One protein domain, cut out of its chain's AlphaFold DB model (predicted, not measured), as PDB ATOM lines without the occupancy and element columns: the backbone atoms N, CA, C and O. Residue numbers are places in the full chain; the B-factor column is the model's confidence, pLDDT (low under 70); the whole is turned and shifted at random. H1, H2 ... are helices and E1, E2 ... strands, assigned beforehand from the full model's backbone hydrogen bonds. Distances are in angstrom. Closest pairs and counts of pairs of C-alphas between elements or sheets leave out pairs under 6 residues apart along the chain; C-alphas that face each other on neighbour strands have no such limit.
ATOM      1  N   LEU A  52     131.254 156.154 166.207       64.75
ATOM      2  CA  LEU A  52     131.867 156.909 165.113       64.75
ATOM      3  C   LEU A  52     131.111 156.708 163.807       64.75
ATOM      4  O   LEU A  52     130.951 155.586 163.323       64.75
ATOM      5  N   SER A  53     130.720 157.814 163.183       75.75
ATOM      6  CA  SER A  53     130.204 157.812 161.818       75.75
ATOM      7  C   SER A  53     131.365 157.984 160.845       75.75
ATOM      8  O   SER A  53     132.033 159.013 160.840       75.75
ATOM      9  N   VAL A  54     131.633 156.965 160.022       82.38
ATOM     10  CA  VAL A  54     132.828 156.917 159.164       82.38
ATOM     11  C   VAL A  54     132.531 157.268 157.700       82.38
ATOM     12  O   VAL A  54     131.542 156.822 157.118       82.38
ATOM     13  N   ILE A  55     133.433 158.016 157.065       86.31
ATOM     14  CA  ILE A  55     133.340 158.492 155.682       86.31
ATOM     15  C   ILE A  55     134.567 158.039 154.900       86.31
ATOM     16  O   ILE A  55     135.704 158.387 155.215       86.31
ATOM     17  N   LYS A  56     134.333 157.274 153.832       87.31
ATOM     18  CA  LYS A  56     135.384 156.815 152.920       87.31
ATOM     19  C   LYS A  56     135.566 157.814 151.787       87.31
ATOM     20  O   LYS A  56     134.596 158.231 151.162       87.31
ATOM     21  N   THR A  57     136.813 158.141 151.479       88.31
ATOM     22  CA  THR A  57     137.172 159.005 150.352       88.31
ATOM     23  C   THR A  57     138.235 158.361 149.480       88.31
ATOM     24  O   THR A  57     139.065 157.582 149.954       88.31
ATOM     25  N   GLU A  58     138.212 158.722 148.202       91.06
ATOM     26  CA  GLU A  58     139.204 158.345 147.205       91.06
ATOM     27  C   GLU A  58     139.621 159.605 146.439       91.06
ATOM     28  O   GLU A  58     138.785 160.286 145.847       91.06
ATOM     29  N   THR A  59     140.913 159.929 146.446       91.81
ATOM     30  CA  THR A  59     141.474 161.075 145.723       91.81
ATOM     31  C   THR A  59     142.720 160.721 144.940       91.81
ATOM     32  O   THR A  59     143.353 159.687 145.144       91.81
ATOM     33  N   LYS A  60     143.102 161.608 144.019       91.19
ATOM     34  CA  LYS A  60     144.373 161.497 143.310       91.19
ATOM     35  C   LYS A  60     145.535 161.730 144.279       91.19
ATOM     36  O   LYS A  60     145.578 162.736 144.991       91.19
ATOM     37  N   LEU A  61     146.498 160.817 144.267       89.38
ATOM     38  CA  LEU A  61     147.749 160.956 144.997       89.38
ATOM     39  C   LEU A  61     148.713 161.838 144.199       89.38
ATOM     40  O   LEU A  61     149.038 161.548 143.047       89.38
ATOM     41  N   ASN A  62     149.182 162.912 144.821       88.56
ATOM     42  CA  ASN A  62     150.245 163.755 144.313       88.56
ATOM     43  C   ASN A  62     151.490 163.534 145.172       88.56
ATOM     44  O   ASN A  62     151.592 164.063 146.273       88.56
ATOM     45  N   LEU A  63     152.440 162.751 144.661       85.19
ATOM     46  CA  LEU A  63     153.662 162.399 145.392       85.19
ATOM     47  C   LEU A  63     154.548 163.611 145.706       85.19
ATOM     48  O   LEU A  63     155.299 163.578 146.674       85.19
ATOM     49  N   LEU A  64     154.448 164.677 144.907       88.69
ATOM     50  CA  LEU A  64     155.210 165.911 145.109       88.69
ATOM     51  C   LEU A  64     154.537 166.859 146.116       88.69
ATOM     52  O   LEU A  64     155.192 167.752 146.639       88.69
ATOM     53  N   ASP A  65     153.240 166.673 146.383       88.88
ATOM     54  CA  ASP A  65     152.467 167.474 147.337       88.88
ATOM     55  C   ASP A  65     151.370 166.613 147.984       88.88
ATOM     56  O   ASP A  65     150.188 166.661 147.622       88.88
ATOM     57  N   LEU A  66     151.782 165.810 148.968       86.81
ATOM     58  CA  LEU A  66     150.876 164.971 149.757       86.81
ATOM     59  C   LEU A  66     149.862 165.812 150.550       86.81
ATOM     60  O   LEU A  66     148.739 165.364 150.794       86.81
ATOM     61  N   GLY A  67     150.232 167.047 150.907       89.00
ATOM     62  CA  GLY A  67     149.352 167.993 151.587       89.00
ATOM     63  C   GLY A  67     148.142 168.356 150.730       89.00
ATOM     64  O   GLY A  67     147.019 168.382 151.232       89.00
ATOM     65  N   LYS A  68     148.336 168.557 149.423       91.06
ATOM     66  CA  LYS A  68     147.232 168.758 148.477       91.06
ATOM     67  C   LYS A  68     146.315 167.543 148.407       91.06
ATOM     68  O   LYS A  68     145.110 167.711 148.547       91.06
ATOM     69  N   SER A  69     146.856 166.331 148.292       88.88
ATOM     70  CA  SER A  69     146.034 165.110 148.273       88.88
ATOM     71  C   SER A  69     145.211 164.910 149.547       88.88
ATOM     72  O   SER A  69     144.077 164.431 149.469       88.88
ATOM     73  N   ARG A  70     145.760 165.287 150.709       90.19
ATOM     74  CA  ARG A  70     145.038 165.278 151.987       90.19
ATOM     75  C   ARG A  70     143.915 166.315 152.001       90.19
ATOM     76  O   ARG A  70     142.779 165.951 152.274       90.19
ATOM     77  N   ARG A  71     144.198 167.570 151.630       92.62
ATOM     78  CA  ARG A  71     143.184 168.640 151.551       92.62
ATOM     79  C   ARG A  71     142.052 168.301 150.585       92.62
ATOM     80  O   ARG A  71     140.892 168.516 150.914       92.62
ATOM     81  N   ASP A  72     142.375 167.757 149.415       93.31
ATOM     82  CA  ASP A  72     141.373 167.363 148.422       93.31
ATOM     83  C   ASP A  72     140.476 166.245 148.970       93.31
ATOM     84  O   ASP A  72     139.262 166.272 148.803       93.31
ATOM     85  N   SER A  73     141.065 165.284 149.682       91.50
ATOM     86  CA  SER A  73     140.315 164.199 150.317       91.50
ATOM     87  C   SER A  73     139.430 164.694 151.453       91.50
ATOM     88  O   SER A  73     138.277 164.279 151.529       91.50
ATOM     89  N   TYR A  74     139.925 165.613 152.279       91.69
ATOM     90  CA  TYR A  74     139.145 166.241 153.338       91.69
ATOM     91  C   TYR A  74     137.941 167.004 152.775       91.69
ATOM     92  O   TYR A  74     136.820 166.808 153.227       91.69
ATOM     93  N   LYS A  75     138.133 167.794 151.709       92.12
ATOM     94  CA  LYS A  75     137.032 168.496 151.026       92.12
ATOM     95  C   LYS A  75     135.947 167.540 150.530       92.12
ATOM     96  O   LYS A  75     134.764 167.839 150.660       92.12
ATOM     97  N   ILE A  76     136.341 166.392 149.977       91.75
ATOM     98  CA  ILE A  76     135.385 165.355 149.568       91.75
ATOM     99  C   ILE A  76     134.671 164.766 150.788       91.75
ATOM    100  O   ILE A  76     133.460 164.573 150.732       91.75
ATOM    101  N   ALA A  77     135.386 164.506 151.886       91.19
ATOM    102  CA  ALA A  77     134.787 163.987 153.112       91.19
ATOM    103  C   ALA A  77     133.727 164.943 153.672       91.19
ATOM    104  O   ALA A  77     132.609 164.511 153.934       91.19
ATOM    105  N   VAL A  78     134.049 166.237 153.761       91.25
ATOM    106  CA  VAL A  78     133.121 167.294 154.188       91.25
ATOM    107  C   VAL A  78     131.893 167.337 153.282       91.25
ATOM    108  O   VAL A  78     130.772 167.350 153.778       91.25
ATOM    109  N   ALA A  79     132.070 167.295 151.958       90.25
ATOM    110  CA  ALA A  79     130.946 167.308 151.021       90.25
ATOM    111  C   ALA A  79     130.025 166.083 151.187       90.25
ATOM    112  O   ALA A  79     128.801 166.221 151.163       90.25
ATOM    113  N   ILE A  80     130.600 164.891 151.385       90.50
ATOM    114  CA  ILE A  80     129.834 163.664 151.650       90.50
ATOM    115  C   ILE A  80     129.111 163.761 153.000       90.50
ATOM    116  O   ILE A  80     127.934 163.414 153.074       90.50
ATOM    117  N   CYS A  81     129.788 164.255 154.040       89.56
ATOM    118  CA  CYS A  81     129.214 164.455 155.370       89.56
ATOM    119  C   CYS A  81     128.021 165.410 155.312       89.56
ATOM    120  O   CYS A  81     126.914 165.040 155.692       89.56
ATOM    121  N   ARG A  82     128.220 166.599 154.732       90.94
ATOM    122  CA  ARG A  82     127.192 167.635 154.593       90.94
ATOM    123  C   ARG A  82     125.963 167.110 153.858       90.94
ATOM    124  O   ARG A  82     124.844 167.336 154.307       90.94
ATOM    125  N   LYS A  83     126.159 166.354 152.772       90.62
ATOM    126  CA  LYS A  83     125.053 165.701 152.064       90.62
ATOM    127  C   LYS A  83     124.317 164.697 152.955       90.62
ATOM    128  O   LYS A  83     123.093 164.698 152.982       90.62
ATOM    129  N   ALA A  84     125.042 163.856 153.689       88.50
ATOM    130  CA  ALA A  84     124.427 162.875 154.579       88.50
ATOM    131  C   ALA A  84     123.621 163.537 155.713       88.50
ATOM    132  O   ALA A  84     122.532 163.061 156.040       88.50
ATOM    133  N   VAL A  85     124.121 164.644 156.276       90.62
ATOM    134  CA  VAL A  85     123.393 165.454 157.266       90.62
ATOM    135  C   VAL A  85     122.132 166.044 156.648       90.62
ATOM    136  O   VAL A  85     121.058 165.867 157.215       90.62
ATOM    137  N   PHE A  86     122.240 166.671 155.471       93.06
ATOM    138  CA  PHE A  86     121.090 167.204 154.739       93.06
ATOM    139  C   PHE A  86     120.021 166.134 154.514       93.06
ATOM    140  O   PHE A  86     118.873 166.323 154.904       93.06
ATOM    141  N   ASP A  87     120.396 164.987 153.944       91.56
ATOM    142  CA  ASP A  87     119.458 163.909 153.621       91.56
ATOM    143  C   ASP A  87     118.747 163.388 154.885       91.56
ATOM    144  O   ASP A  87     117.541 163.115 154.871       91.56
ATOM    145  N   ARG A  88     119.476 163.270 156.003       90.88
ATOM    146  CA  ARG A  88     118.926 162.802 157.283       90.88
ATOM    147  C   ARG A  88     118.010 163.839 157.933       90.88
ATOM    148  O   ARG A  88     116.920 163.464 158.367       90.88
ATOM    149  N   ALA A  89     118.417 165.105 157.968       92.44
ATOM    150  CA  ALA A  89     117.608 166.199 158.499       92.44
ATOM    151  C   ALA A  89     116.332 166.392 157.670       92.44
ATOM    152  O   ALA A  89     115.232 166.381 158.218       92.44
ATOM    153  N   MET A  90     116.456 166.444 156.340       93.25
ATOM    154  CA  MET A  90     115.323 166.545 155.421       93.25
ATOM    155  C   MET A  90     114.338 165.393 155.628       93.25
ATOM    156  O   MET A  90     113.133 165.606 155.705       93.25
ATOM    157  N   LYS A  91     114.828 164.156 155.781       92.88
ATOM    158  CA  LYS A  91     113.963 163.010 156.084       92.88
ATOM    159  C   LYS A  91     113.176 163.204 157.384       92.88
ATOM    160  O   LYS A  91     111.998 162.861 157.417       92.88
ATOM    161  N   GLN A  92     113.801 163.723 158.441       88.81
ATOM    162  CA  GLN A  92     113.121 163.981 159.715       88.81
ATOM    163  C   GLN A  92     112.086 165.102 159.597       88.81
ATOM    164  O   GLN A  92     110.956 164.918 160.041       88.81
ATOM    165  N   ILE A  93     112.432 166.209 158.938       90.88
ATOM    166  CA  ILE A  93     111.524 167.334 158.666       90.88
ATOM    167  C   ILE A  93     110.292 166.843 157.900       90.88
ATOM    168  O   ILE A  93     109.161 167.093 158.311       90.88
ATOM    169  N   LYS A  94     110.500 166.054 156.839       92.31
ATOM    170  CA  LYS A  94     109.406 165.505 156.030       92.31
ATOM    171  C   LYS A  94     108.419 164.670 156.838       92.31
ATOM    172  O   LYS A  94     107.217 164.722 156.587       92.31
ATOM    173  N   VAL A  95     108.931 163.893 157.791       90.25
ATOM    174  CA  VAL A  95     108.105 163.091 158.698       90.25
ATOM    175  C   VAL A  95     107.382 163.982 159.708       90.25
ATOM    176  O   VAL A  95     106.194 163.779 159.929       90.25
ATOM    177  N   ALA A  96     108.073 164.960 160.297       87.19
ATOM    178  CA  ALA A  96     107.527 165.807 161.355       87.19
ATOM    179  C   ALA A  96     106.352 166.678 160.885       87.19
ATOM    180  O   ALA A  96     105.354 166.767 161.592       87.19
ATOM    181  N   TYR A  97     106.446 167.270 159.692       86.88
ATOM    182  CA  TYR A  97     105.427 168.199 159.179       86.88
ATOM    183  C   TYR A  97     104.415 167.568 158.220       86.88
ATOM    184  O   TYR A  97     103.584 168.274 157.663       86.88
ATOM    185  N   GLY A  98     104.491 166.256 157.972       88.75
ATOM    186  CA  GLY A  98     103.633 165.616 156.974       88.75
ATOM    187  C   GLY A  98     103.841 166.225 155.585       88.75
ATOM    188  O   GLY A  98     102.925 166.804 155.011       88.75
ATOM    189  N   TRP A  99     105.059 166.093 155.048       91.81
ATOM    190  CA  TRP A  99     105.519 166.830 153.861       91.81
ATOM    191  C   TRP A  99     104.540 166.860 152.693       91.81
ATOM    192  O   TRP A  99     104.425 167.881 152.041       91.81
ATOM    193  N   GLU A 100     103.846 165.757 152.415       90.94
ATOM    194  CA  GLU A 100     102.946 165.646 151.263       90.94
ATOM    195  C   GLU A 100     101.708 166.546 151.366       90.94
ATOM    196  O   GLU A 100     101.158 166.937 150.338       90.94
ATOM    197  N   THR A 101     101.294 166.899 152.584       88.50
ATOM    198  CA  THR A 101     100.103 167.715 152.866       88.50
ATOM    199  C   THR A 101     100.428 169.142 153.290       88.50
ATOM    200  O   THR A 101      99.516 169.949 153.373       88.50
ATOM    201  N   LEU A 102     101.697 169.448 153.562       88.00
ATOM    202  CA  LEU A 102     102.147 170.783 153.955       88.00
ATOM    203  C   LEU A 102     102.062 171.754 152.767       88.00
ATOM    204  O   LEU A 102     102.402 171.348 151.653       88.00
ATOM    205  N   ASP A 103     101.677 173.011 152.970       91.50
ATOM    206  CA  ASP A 103     101.641 173.982 151.871       91.50
ATOM    207  C   ASP A 103     103.037 174.307 151.325       91.50
ATOM    208  O   ASP A 103     104.064 174.111 151.982       91.50
ATOM    209  N   HIS A 104     103.078 174.763 150.071       90.56
ATOM    210  CA  HIS A 104     104.331 174.998 149.349       90.56
ATOM    211  C   HIS A 104     105.218 176.036 150.048       90.56
ATOM    212  O   HIS A 104     106.430 175.857 150.106       90.56
ATOM    213  N   GLU A 105     104.623 177.080 150.625       89.88
ATOM    214  CA  GLU A 105     105.357 178.157 151.294       89.88
ATOM    215  C   GLU A 105     106.085 177.660 152.551       89.88
ATOM    216  O   GLU A 105     107.276 177.926 152.729       89.88
ATOM    217  N   PHE A 106     105.434 176.824 153.366       90.31
ATOM    218  CA  PHE A 106     106.072 176.189 154.522       90.31
ATOM    219  C   PHE A 106     107.147 175.173 154.124       90.31
ATOM    220  O   PHE A 106     108.165 175.055 154.812       90.31
ATOM    221  N   ARG A 107     106.960 174.445 153.010       92.81
ATOM    222  CA  ARG A 107     108.007 173.565 152.464       92.81
ATOM    223  C   ARG A 107     109.234 174.379 152.074       92.81
ATOM    224  O   ARG A 107     110.331 174.042 152.514       92.81
ATOM    225  N   ASP A 108     109.050 175.458 151.320       92.94
ATOM    226  CA  ASP A 108     110.139 176.332 150.883       92.94
ATOM    227  C   ASP A 108     110.867 176.958 152.077       92.94
ATOM    228  O   ASP A 108     112.100 176.944 152.127       92.94
ATOM    229  N   ALA A 109     110.126 177.437 153.081       91.88
ATOM    230  CA  ALA A 109     110.697 177.965 154.317       91.88
ATOM    231  C   ALA A 109     111.537 176.910 155.056       91.88
ATOM    232  O   ALA A 109     112.647 177.201 155.518       91.88
ATOM    233  N   ALA A 110     111.049 175.667 155.125       91.94
ATOM    234  CA  ALA A 110     111.769 174.565 155.747       91.94
ATOM    235  C   ALA A 110     113.043 174.181 154.976       91.94
ATOM    236  O   ALA A 110     114.101 174.022 155.591       91.94
ATOM    237  N   GLU A 111     112.978 174.059 153.644       93.75
ATOM    238  CA  GLU A 111     114.152 173.752 152.816       93.75
ATOM    239  C   GLU A 111     115.194 174.875 152.886       93.75
ATOM    240  O   GLU A 111     116.388 174.609 153.049       93.75
ATOM    241  N   HIS A 112     114.752 176.132 152.817       94.12
ATOM    242  CA  HIS A 112     115.638 177.287 152.882       94.12
ATOM    243  C   HIS A 112     116.319 177.406 154.251       94.12
ATOM    244  O   HIS A 112     117.535 177.590 154.322       94.12
ATOM    245  N   SER A 113     115.568 177.228 155.344       93.06
ATOM    246  CA  SER A 113     116.130 177.232 156.701       93.06
ATOM    247  C   SER A 113     117.124 176.083 156.908       93.06
ATOM    248  O   SER A 113     118.198 176.294 157.472       93.06
ATOM    249  N   LEU A 114     116.833 174.889 156.376       93.62
ATOM    250  CA  LEU A 114     117.751 173.747 156.407       93.62
ATOM    251  C   LEU A 114     119.073 174.057 155.690       93.62
ATOM    252  O   LEU A 114     120.145 173.785 156.232       93.62
ATOM    253  N   LEU A 115     119.007 174.610 154.476       93.19
ATOM    254  CA  LEU A 115     120.197 174.969 153.700       93.19
ATOM    255  C   LEU A 115     121.027 176.042 154.414       93.19
ATOM    256  O   LEU A 115     122.239 175.878 154.549       93.19
ATOM    257  N   ASN A 116     120.376 177.076 154.949       92.44
ATOM    258  CA  ASN A 116     121.048 178.131 155.704       92.44
ATOM    259  C   ASN A 116     121.735 177.583 156.964       92.44
ATOM    260  O   ASN A 116     122.886 177.927 157.231       92.44
ATOM    261  N   ALA A 117     121.066 176.702 157.715       89.81
ATOM    262  CA  ALA A 117     121.652 176.060 158.891       89.81
ATOM    263  C   ALA A 117     122.874 175.203 158.516       89.81
ATOM    264  O   ALA A 117     123.906 175.266 159.176       89.81
ATOM    265  N   LEU A 118     122.796 174.445 157.418       89.75
ATOM    266  CA  LEU A 118     123.913 173.637 156.914       89.75
ATOM    267  C   LEU A 118     125.108 174.452 156.439       89.75
ATOM    268  O   LEU A 118     126.245 173.998 156.587       89.75
ATOM    269  N   ASP A 119     124.872 175.625 155.863       88.44
ATOM    270  CA  ASP A 119     125.950 176.504 155.423       88.44
ATOM    271  C   ASP A 119     126.713 177.128 156.591       88.44
ATOM    272  O   ASP A 119     127.916 177.353 156.460       88.44
ATOM    273  N   GLN A 120     126.053 177.314 157.738       86.56
ATOM    274  CA  GLN A 120     126.675 177.778 158.982       86.56
ATOM    275  C   GLN A 120     127.443 176.681 159.730       86.56
ATOM    276  O   GLN A 120     128.242 176.994 160.609       86.56
ATOM    277  N   ILE A 121     127.226 175.405 159.393       84.44
ATOM    278  CA  ILE A 121     127.941 174.295 160.024       84.44
ATOM    279  C   ILE A 121     129.328 174.155 159.395       84.44
ATOM    280  O   ILE A 121     129.494 173.735 158.237       84.44
ATOM    281  N   GLU A 122     130.331 174.471 160.205       79.75
ATOM    282  CA  GLU A 122     131.724 174.154 159.941       79.75
ATOM    283  C   GLU A 122     131.995 172.726 160.429       79.75
ATOM    284  O   GLU A 122     132.011 172.444 161.620       79.75
ATOM    285  N   PHE A 123     132.191 171.793 159.495       75.31
ATOM    286  CA  PHE A 123     132.572 170.410 159.805       75.31
ATOM    287  C   PHE A 123     134.069 170.329 160.144       75.31
ATOM    288  O   PHE A 123     134.804 169.604 159.474       75.31
ATOM    289  N   GLU A 124     134.546 171.138 161.094       64.69
ATOM    290  CA  GLU A 124     135.974 171.232 161.440       64.69
ATOM    291  C   GLU A 124     136.518 169.940 162.076       64.69
ATOM    292  O   GLU A 124     137.715 169.665 161.988       64.69
ATOM    293  N   ASP A 125     135.632 169.095 162.604       63.59
ATOM    294  CA  ASP A 125     135.984 167.964 163.463       63.59
ATOM    295  C   ASP A 125     135.990 166.593 162.760       63.59
ATOM    296  O   ASP A 125     136.043 165.544 163.404       63.59
ATOM    297  N   LEU A 126     136.026 166.553 161.418       84.38
ATOM    298  CA  LEU A 126     136.269 165.290 160.707       84.38
ATOM    299  C   LEU A 126     137.710 164.807 160.931       84.38
ATOM    300  O   LEU A 126     138.649 165.227 160.245       84.38
ATOM    301  N   TYR A 127     137.893 163.852 161.838       85.06
ATOM    302  CA  TYR A 127     139.200 163.273 162.128       85.06
ATOM    303  C   TYR A 127     139.550 162.152 161.145       85.06
ATOM    304  O   TYR A 127     138.758 161.266 160.822       85.06
ATOM    305  N   GLU A 128     140.782 162.187 160.646       84.88
ATOM    306  CA  GLU A 128     141.322 161.180 159.732       84.88
ATOM    307  C   GLU A 128     141.743 159.930 160.521       84.88
ATOM    308  O   GLU A 128     142.746 159.941 161.229       84.88
ATOM    309  N   LEU A 129     140.970 158.850 160.395       82.81
ATOM    310  CA  LEU A 129     141.183 157.589 161.107       82.81
ATOM    311  C   LEU A 129     142.233 156.694 160.452       82.81
ATOM    312  O   LEU A 129     143.032 156.062 161.137       82.81
ATOM    313  N   ASN A 130     142.183 156.567 159.126       81.56
ATOM    314  CA  ASN A 130     143.092 155.693 158.394       81.56
ATOM    315  C   ASN A 130     143.335 156.219 156.980       81.56
ATOM    316  O   ASN A 130     142.434 156.774 156.349       81.56
ATOM    317  N   VAL A 131     144.542 155.995 156.463       83.38
ATOM    318  CA  VAL A 131     144.951 156.370 155.111       83.38
ATOM    319  C   VAL A 131     145.660 155.203 154.455       83.38
ATOM    320  O   VAL A 131     146.588 154.621 155.006       83.38
ATOM    321  N   TYR A 132     145.273 154.929 153.219       83.75
ATOM    322  CA  TYR A 132     145.978 154.020 152.337       83.75
ATOM    323  C   TYR A 132     146.386 154.750 151.053       83.75
ATOM    324  O   TYR A 132     145.599 155.478 150.452       83.75
ATOM    325  N   MET A 133     147.631 154.564 150.621       83.06
ATOM    326  CA  MET A 133     148.163 155.153 149.395       83.06
ATOM    327  C   MET A 133     148.493 154.045 148.399       83.06
ATOM    328  O   MET A 133     149.425 153.271 148.599       83.06
ATOM    329  N   ASP A 134     147.744 153.996 147.302       83.44
ATOM    330  CA  ASP A 134     148.010 153.107 146.178       83.44
ATOM    331  C   ASP A 134     148.948 153.824 145.196       83.44
ATOM    332  O   ASP A 134     148.518 154.649 144.381       83.44
ATOM    333  N   LEU A 135     150.247 153.527 145.300       81.81
ATOM    334  CA  LEU A 135     151.287 154.098 144.437       81.81
ATOM    335  C   LEU A 135     151.161 153.639 142.979       81.81
ATOM    336  O   LEU A 135     151.530 154.382 142.075       81.81
ATOM    337  N   PHE A 136     150.613 152.445 142.735       81.88
ATOM    338  CA  PHE A 136     150.426 151.928 141.380       81.88
ATOM    339  C   PHE A 136     149.286 152.651 140.666       81.88
ATOM    340  O   PHE A 136     149.407 153.015 139.498       81.88
ATOM    341  N   LYS A 137     148.184 152.902 141.380       83.81
ATOM    342  CA  LYS A 137     147.023 153.630 140.846       83.81
ATOM    343  C   LYS A 137     147.133 155.142 141.005       83.81
ATOM    344  O   LYS A 137     146.269 155.857 140.502       83.81
ATOM    345  N   MET A 138     148.169 155.630 141.690       88.56
ATOM    346  CA  MET A 138     148.332 157.036 142.066       88.56
ATOM    347  C   MET A 138     147.076 157.574 142.765       88.56
ATOM    348  O   MET A 138     146.564 158.650 142.438       88.56
ATOM    349  N   LYS A 139     146.568 156.800 143.731       90.56
ATOM    350  CA  LYS A 139     145.352 157.101 144.492       90.56
ATOM    351  C   LYS A 139     145.615 157.109 145.989       90.56
ATOM    352  O   LYS A 139     146.424 156.344 146.503       90.56
ATOM    353  N   ARG A 140     144.901 157.981 146.687       87.00
ATOM    354  CA  ARG A 140     144.849 158.059 148.139       87.00
ATOM    355  C   ARG A 140     143.439 157.706 148.584       87.00
ATOM    356  O   ARG A 140     142.476 158.332 148.156       87.00
ATOM    357  N   TYR A 141     143.344 156.738 149.470       87.56
ATOM    358  CA  TYR A 141     142.128 156.333 150.146       87.56
ATOM    359  C   TYR A 141     142.216 156.814 151.585       87.56
ATOM    360  O   TYR A 141     143.246 156.613 152.226       87.56
ATOM    361  N   ALA A 142     141.173 157.450 152.099       87.50
ATOM    362  CA  ALA A 142     141.131 157.824 153.508       87.50
ATOM    363  C   ALA A 142     139.771 157.563 154.123       87.50
ATOM    364  O   ALA A 142     138.739 157.690 153.460       87.50
ATOM    365  N   LEU A 143     139.807 157.207 155.399       87.69
ATOM    366  CA  LEU A 143     138.661 157.095 156.273       87.69
ATOM    367  C   LEU A 143     138.679 158.305 157.203       87.69
ATOM    368  O   LEU A 143     139.606 158.443 157.999       87.69
ATOM    369  N   TYR A 144     137.678 159.163 157.090       88.19
ATOM    370  CA  TYR A 144     137.390 160.182 158.093       88.19
ATOM    371  C   TYR A 144     136.300 159.672 159.007       88.19
ATOM    372  O   TYR A 144     135.554 158.764 158.632       88.19
ATOM    373  N   ALA A 145     136.184 160.255 160.181       87.31
ATOM    374  CA  ALA A 145     135.038 160.030 161.022       87.31
ATOM    375  C   ALA A 145     134.666 161.284 161.798       87.31
ATOM    376  O   ALA A 145     135.451 162.221 161.886       87.31
ATOM    377  N   ILE A 146     133.433 161.274 162.278       86.88
ATOM    378  CA  ILE A 146     132.847 162.258 163.178       86.88
ATOM    379  C   ILE A 146     132.223 161.490 164.340       86.88
ATOM    380  O   ILE A 146     131.765 160.350 164.152       86.88
ATOM    381  N   ASP A 147     132.216 162.093 165.523       84.31
ATOM    382  CA  ASP A 147     131.495 161.519 166.651       84.31
ATOM    383  C   ASP A 147     129.991 161.514 166.343       84.31
ATOM    384  O   ASP A 147     129.438 162.429 165.728       84.31
ATOM    385  N   THR A 148     129.321 160.437 166.722       82.00
ATOM    386  CA  THR A 148     127.881 160.300 166.518       82.00
ATOM    387  C   THR A 148     127.127 161.270 167.415       82.00
ATOM    388  O   THR A 148     126.139 161.837 166.961       82.00
ATOM    389  N   ASP A 149     127.627 161.531 168.623       83.44
ATOM    390  CA  ASP A 149     127.009 162.487 169.545       83.44
ATOM    391  C   ASP A 149     127.065 163.910 168.961       83.44
ATOM    392  O   ASP A 149     126.085 164.653 168.988       83.44
ATOM    393  N   GLU A 150     128.189 164.270 168.340       83.62
ATOM    394  CA  GLU A 150     128.356 165.550 167.650       83.62
ATOM    395  C   GLU A 150     127.420 165.664 166.437       83.62
ATOM    396  O   GLU A 150     126.743 166.677 166.248       83.62
ATOM    397  N   LEU A 151     127.308 164.590 165.650       85.38
ATOM    398  CA  LEU A 151     126.370 164.519 164.532       85.38
ATOM    399  C   LEU A 151     124.913 164.695 164.990       85.38
ATOM    400  O   LEU A 151     124.121 165.329 164.291       85.38
ATOM    401  N   GLU A 152     124.542 164.138 166.142       85.50
ATOM    402  CA  GLU A 152     123.204 164.293 166.718       85.50
ATOM    403  C   GLU A 152     122.936 165.728 167.177       85.50
ATOM    404  O   GLU A 152     121.871 166.263 166.865       85.50
ATOM    405  N   VAL A 153     123.911 166.386 167.813       87.88
ATOM    406  CA  VAL A 153     123.820 167.812 168.176       87.88
ATOM    407  C   VAL A 153     123.628 168.683 166.932       87.88
ATOM    408  O   VAL A 153     122.758 169.555 166.918       87.88
ATOM    409  N   ILE A 154     124.380 168.414 165.860       88.88
ATOM    410  CA  ILE A 154     124.237 169.113 164.574       88.88
ATOM    411  C   ILE A 154     122.816 168.940 164.017       88.88
ATOM    412  O   ILE A 154     122.171 169.916 163.629       88.88
ATOM    413  N   LEU A 155     122.306 167.706 163.986       90.31
ATOM    414  CA  LEU A 155     120.962 167.412 163.480       90.31
ATOM    415  C   LEU A 155     119.870 168.081 164.320       90.31
ATOM    416  O   LEU A 155     118.906 168.601 163.757       90.31
ATOM    417  N   GLN A 156     120.026 168.099 165.644       89.88
ATOM    418  CA  GLN A 156     119.097 168.778 166.537       89.88
ATOM    419  C   GLN A 156     119.088 170.292 166.287       89.88
ATOM    420  O   GLN A 156     118.013 170.871 166.139       89.88
ATOM    421  N   GLY A 157     120.258 170.925 166.170       89.38
ATOM    422  CA  GLY A 157     120.356 172.360 165.887       89.38
ATOM    423  C   GLY A 157     119.696 172.747 164.559       89.38
ATOM    424  O   GLY A 157     118.962 173.734 164.488       89.38
ATOM    425  N   ILE A 158     119.881 171.926 163.519       92.19
ATOM    426  CA  ILE A 158     119.181 172.089 162.237       92.19
ATOM    427  C   ILE A 158     117.664 172.003 162.431       92.19
ATOM    428  O   ILE A 158     116.931 172.859 161.935       92.19
ATOM    429  N   TYR A 159     117.184 170.983 163.146       91.06
ATOM    430  CA  TYR A 159     115.755 170.788 163.372       91.06
ATOM    431  C   TYR A 159     115.127 171.972 164.119       91.06
ATOM    432  O   TYR A 159     114.075 172.464 163.717       91.06
ATOM    433  N   GLU A 160     115.794 172.480 165.155       90.81
ATOM    434  CA  GLU A 160     115.349 173.660 165.901       90.81
ATOM    435  C   GLU A 160     115.300 174.919 165.025       90.81
ATOM    436  O   GLU A 160     114.348 175.697 165.125       90.81
ATOM    437  N   SER A 161     116.291 175.117 164.149       92.12
ATOM    438  CA  SER A 161     116.317 176.237 163.198       92.12
ATOM    439  C   SER A 161     115.156 176.173 162.206       92.12
ATOM    440  O   SER A 161     114.480 177.173 161.957       92.12
ATOM    441  N   VAL A 162     114.895 174.988 161.654       92.06
ATOM    442  CA  VAL A 162     113.783 174.775 160.720       92.06
ATOM    443  C   VAL A 162     112.445 174.985 161.420       92.06
ATOM    444  O   VAL A 162     111.597 175.698 160.896       92.06
ATOM    445  N   ASN A 163     112.276 174.442 162.626       90.25
ATOM    446  CA  ASN A 163     111.039 174.582 163.389       90.25
ATOM    447  C   ASN A 163     110.712 176.040 163.716       90.25
ATOM    448  O   ASN A 163     109.588 176.478 163.502       90.25
ATOM    449  N   LYS A 164     111.703 176.830 164.142       91.31
ATOM    450  CA  LYS A 164     111.506 178.270 164.370       91.31
ATOM    451  C   LYS A 164     111.071 179.011 163.106       91.31
ATOM    452  O   LYS A 164     110.249 179.912 163.201       91.31
ATOM    453  N   ALA A 165     111.631 178.658 161.949       90.19
ATOM    454  CA  ALA A 165     111.295 179.308 160.686       90.19
ATOM    455  C   ALA A 165     109.866 178.980 160.231       90.19
ATOM    456  O   ALA A 165     109.143 179.884 159.827       90.19
ATOM    457  N   VAL A 166     109.461 177.710 160.328       88.31
ATOM    458  CA  VAL A 166     108.109 177.275 159.949       88.31
ATOM    459  C   VAL A 166     107.064 177.862 160.897       88.31
ATOM    460  O   VAL A 166     106.108 178.455 160.421       88.31
ATOM    461  N   LEU A 167     107.273 177.772 162.216       87.94
ATOM    462  CA  LEU A 167     106.323 178.304 163.203       87.94
ATOM    463  C   LEU A 167     106.122 179.812 163.061       87.94
ATOM    464  O   LEU A 167     104.993 180.272 163.064       87.94
ATOM    465  N   LYS A 168     107.202 180.572 162.855       89.44
ATOM    466  CA  LYS A 168     107.111 182.021 162.653       89.44
ATOM    467  C   LYS A 168     106.254 182.389 161.440       89.44
ATOM    468  O   LYS A 168     105.541 183.378 161.496       89.44
ATOM    469  N   LEU A 169     106.333 181.608 160.361       87.25
ATOM    470  CA  LEU A 169     105.504 181.827 159.177       87.25
ATOM    471  C   LEU A 169     104.035 181.459 159.445       87.25
ATOM    472  O   LEU A 169     103.146 182.132 158.946       87.25
ATOM    473  N   MET A 170     103.785 180.416 160.246       83.25
ATOM    474  CA  MET A 170     102.425 180.018 160.630       83.25
ATOM    475  C   MET A 170     101.765 181.078 161.518       83.25
ATOM    476  O   MET A 170     100.612 181.425 161.292       83.25
ATOM    477  N   ASP A 171     102.511 181.623 162.482       84.88
ATOM    478  CA  ASP A 171     102.032 182.689 163.368       84.88
ATOM    479  C   ASP A 171     101.713 183.975 162.570       84.88
ATOM    480  O   ASP A 171     100.713 184.638 162.831       84.88
ATOM    481  N   GLU A 172     102.530 184.313 161.563       79.94
ATOM    482  CA  GLU A 172     102.295 185.466 160.674       79.94
ATOM    483  C   GLU A 172     101.040 185.286 159.798       79.94
ATOM    484  O   GLU A 172     100.305 186.247 159.579       79.94
ATOM    485  N   GLU A 173     100.756 184.064 159.337       74.81
ATOM    486  CA  GLU A 173      99.540 183.765 158.570       74.81
ATOM    487  C   GLU A 173      98.274 183.841 159.447       74.81
ATOM    488  O   GLU A 173      97.236 184.326 158.994       74.81
ATOM    489  N   GLU A 174      98.345 183.425 160.718       70.94
ATOM    490  CA  GLU A 174      97.231 183.562 161.669       70.94
ATOM    491  C   GLU A 174      96.914 185.038 161.984       70.94
ATOM    492  O   GLU A 174      95.740 185.418 161.995       70.94
TER     493      GLU A 174
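What this domain is: This is residues 52 to 174 of the 188 residues of an uncharacterized protein of Helicobacteraceae bacterium 4484_230 (UniProt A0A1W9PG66). The model is a rod with a small, twisted sheet of three strands, E1, E3 and E2, towards one end and H2 and most of H3 towards the other, with the long helix H1 joining the two parts, its first residues over the sheet and its later ones packed on H2 and H3. Residues 66 to 84 of H1 cover one face of the sheet, residues 82 to 93 pack on H2 and residues 85 to 93 on H3, while H3 follows E3 with no residue between them, turns from the direction of E3 and leads away from the sheet. The printed part has 123 residues, with three named helices and three named strands in the order E1, H1, H2, E2, E3, H3, and its class is mixed, helices and strands. The sheet has the order E1, E3, E2 and is antiparallel throughout. The whole is loose, with a radius of gyration of the C-alphas of 18.4 A and spans of 64 by 25 by 22 A.

How they stand to each other: In the sheet, the inner strand E3, residues 139 to 147, is the antiparallel neighbour of the edge strand E1, residues 52 to 60, at 159 degrees between their directions. N 55 and O 144, 2.7 A apart, and N 142 and O 57, 3.0 A apart, are within hydrogen-bond range. On the other side of E3 is the second edge strand, E2, residues 127 to 134, antiparallel to E3 at 166 degrees; N 132 and O 141 are within hydrogen-bond range at 2.8 A. E2 and E3 form a hairpin, and E2 bends by 52 degrees at residue 130. H1, residues 66 to 96, is on the sheet at a height of 8.3 A, over E1 and E3, and runs slantwise to the strands, at 42 degrees to E1 on the local plane. The closest C-alphas of E1 and H1 are those of Thr 59 and Ser 73, 5.7 A apart. H1 touches H2, residues 104 to 120, at a shallow tilt of 30 degrees, opposite ways, and the two form a helical hairpin; their closest C-alphas are those of Arg 82 and Leu 118, 7.2 A apart. H2 is not on the sheet, and it is apart from E1 and E3. E1, H1, H2 and E2 make a split strand-helix-strand unit, two strands running the same way with another, E3, between them, and its crossover is right-handed. H3, residues 148 to 174, touches H1 with its residues 151 to 159 alone, the same way at a steep tilt of 47 degrees; the closest C-alphas are those of Ala 89 and Leu 155, 6.1 A apart. With residues 158 to 169 alone H3 touches H2, opposite ways at a tilt of 37 degrees, only just steep; the closest C-alphas are those of Ser 113 and Val 162, 5.3 A apart. H1 and H3 on one face of the sheet make two layers, a sheet with helices on one face. In H1, H2 and H3 every O i to N i+4 pair is within hydrogen-bond range.

Where its parts are: E1 begins at C-alpha 52, (131.867, 156.909, 165.113), and spans 25.6 A. E3 spans 26.5 A. H1 is the longest helix, 44.9 A from C-alpha 66 at (150.876, 164.971, 149.757) to C-alpha 96. H2 spans 24.5 A and E2 20.9 A. H3 spans 38.8 A and ends at C-alpha 174, (97.231, 183.562, 161.669).

The domain as a whole: The two C-alphas farthest apart are those of Phe 136 and Glu 174, 65.1 A. The printed part has no cut, and no link is long; those from E1 to H1, E2 to E3 and E3 to H3 are tight. The mean pLDDT of the printed part is 87.7, with residue 52 and residues 124 to 125 under 70.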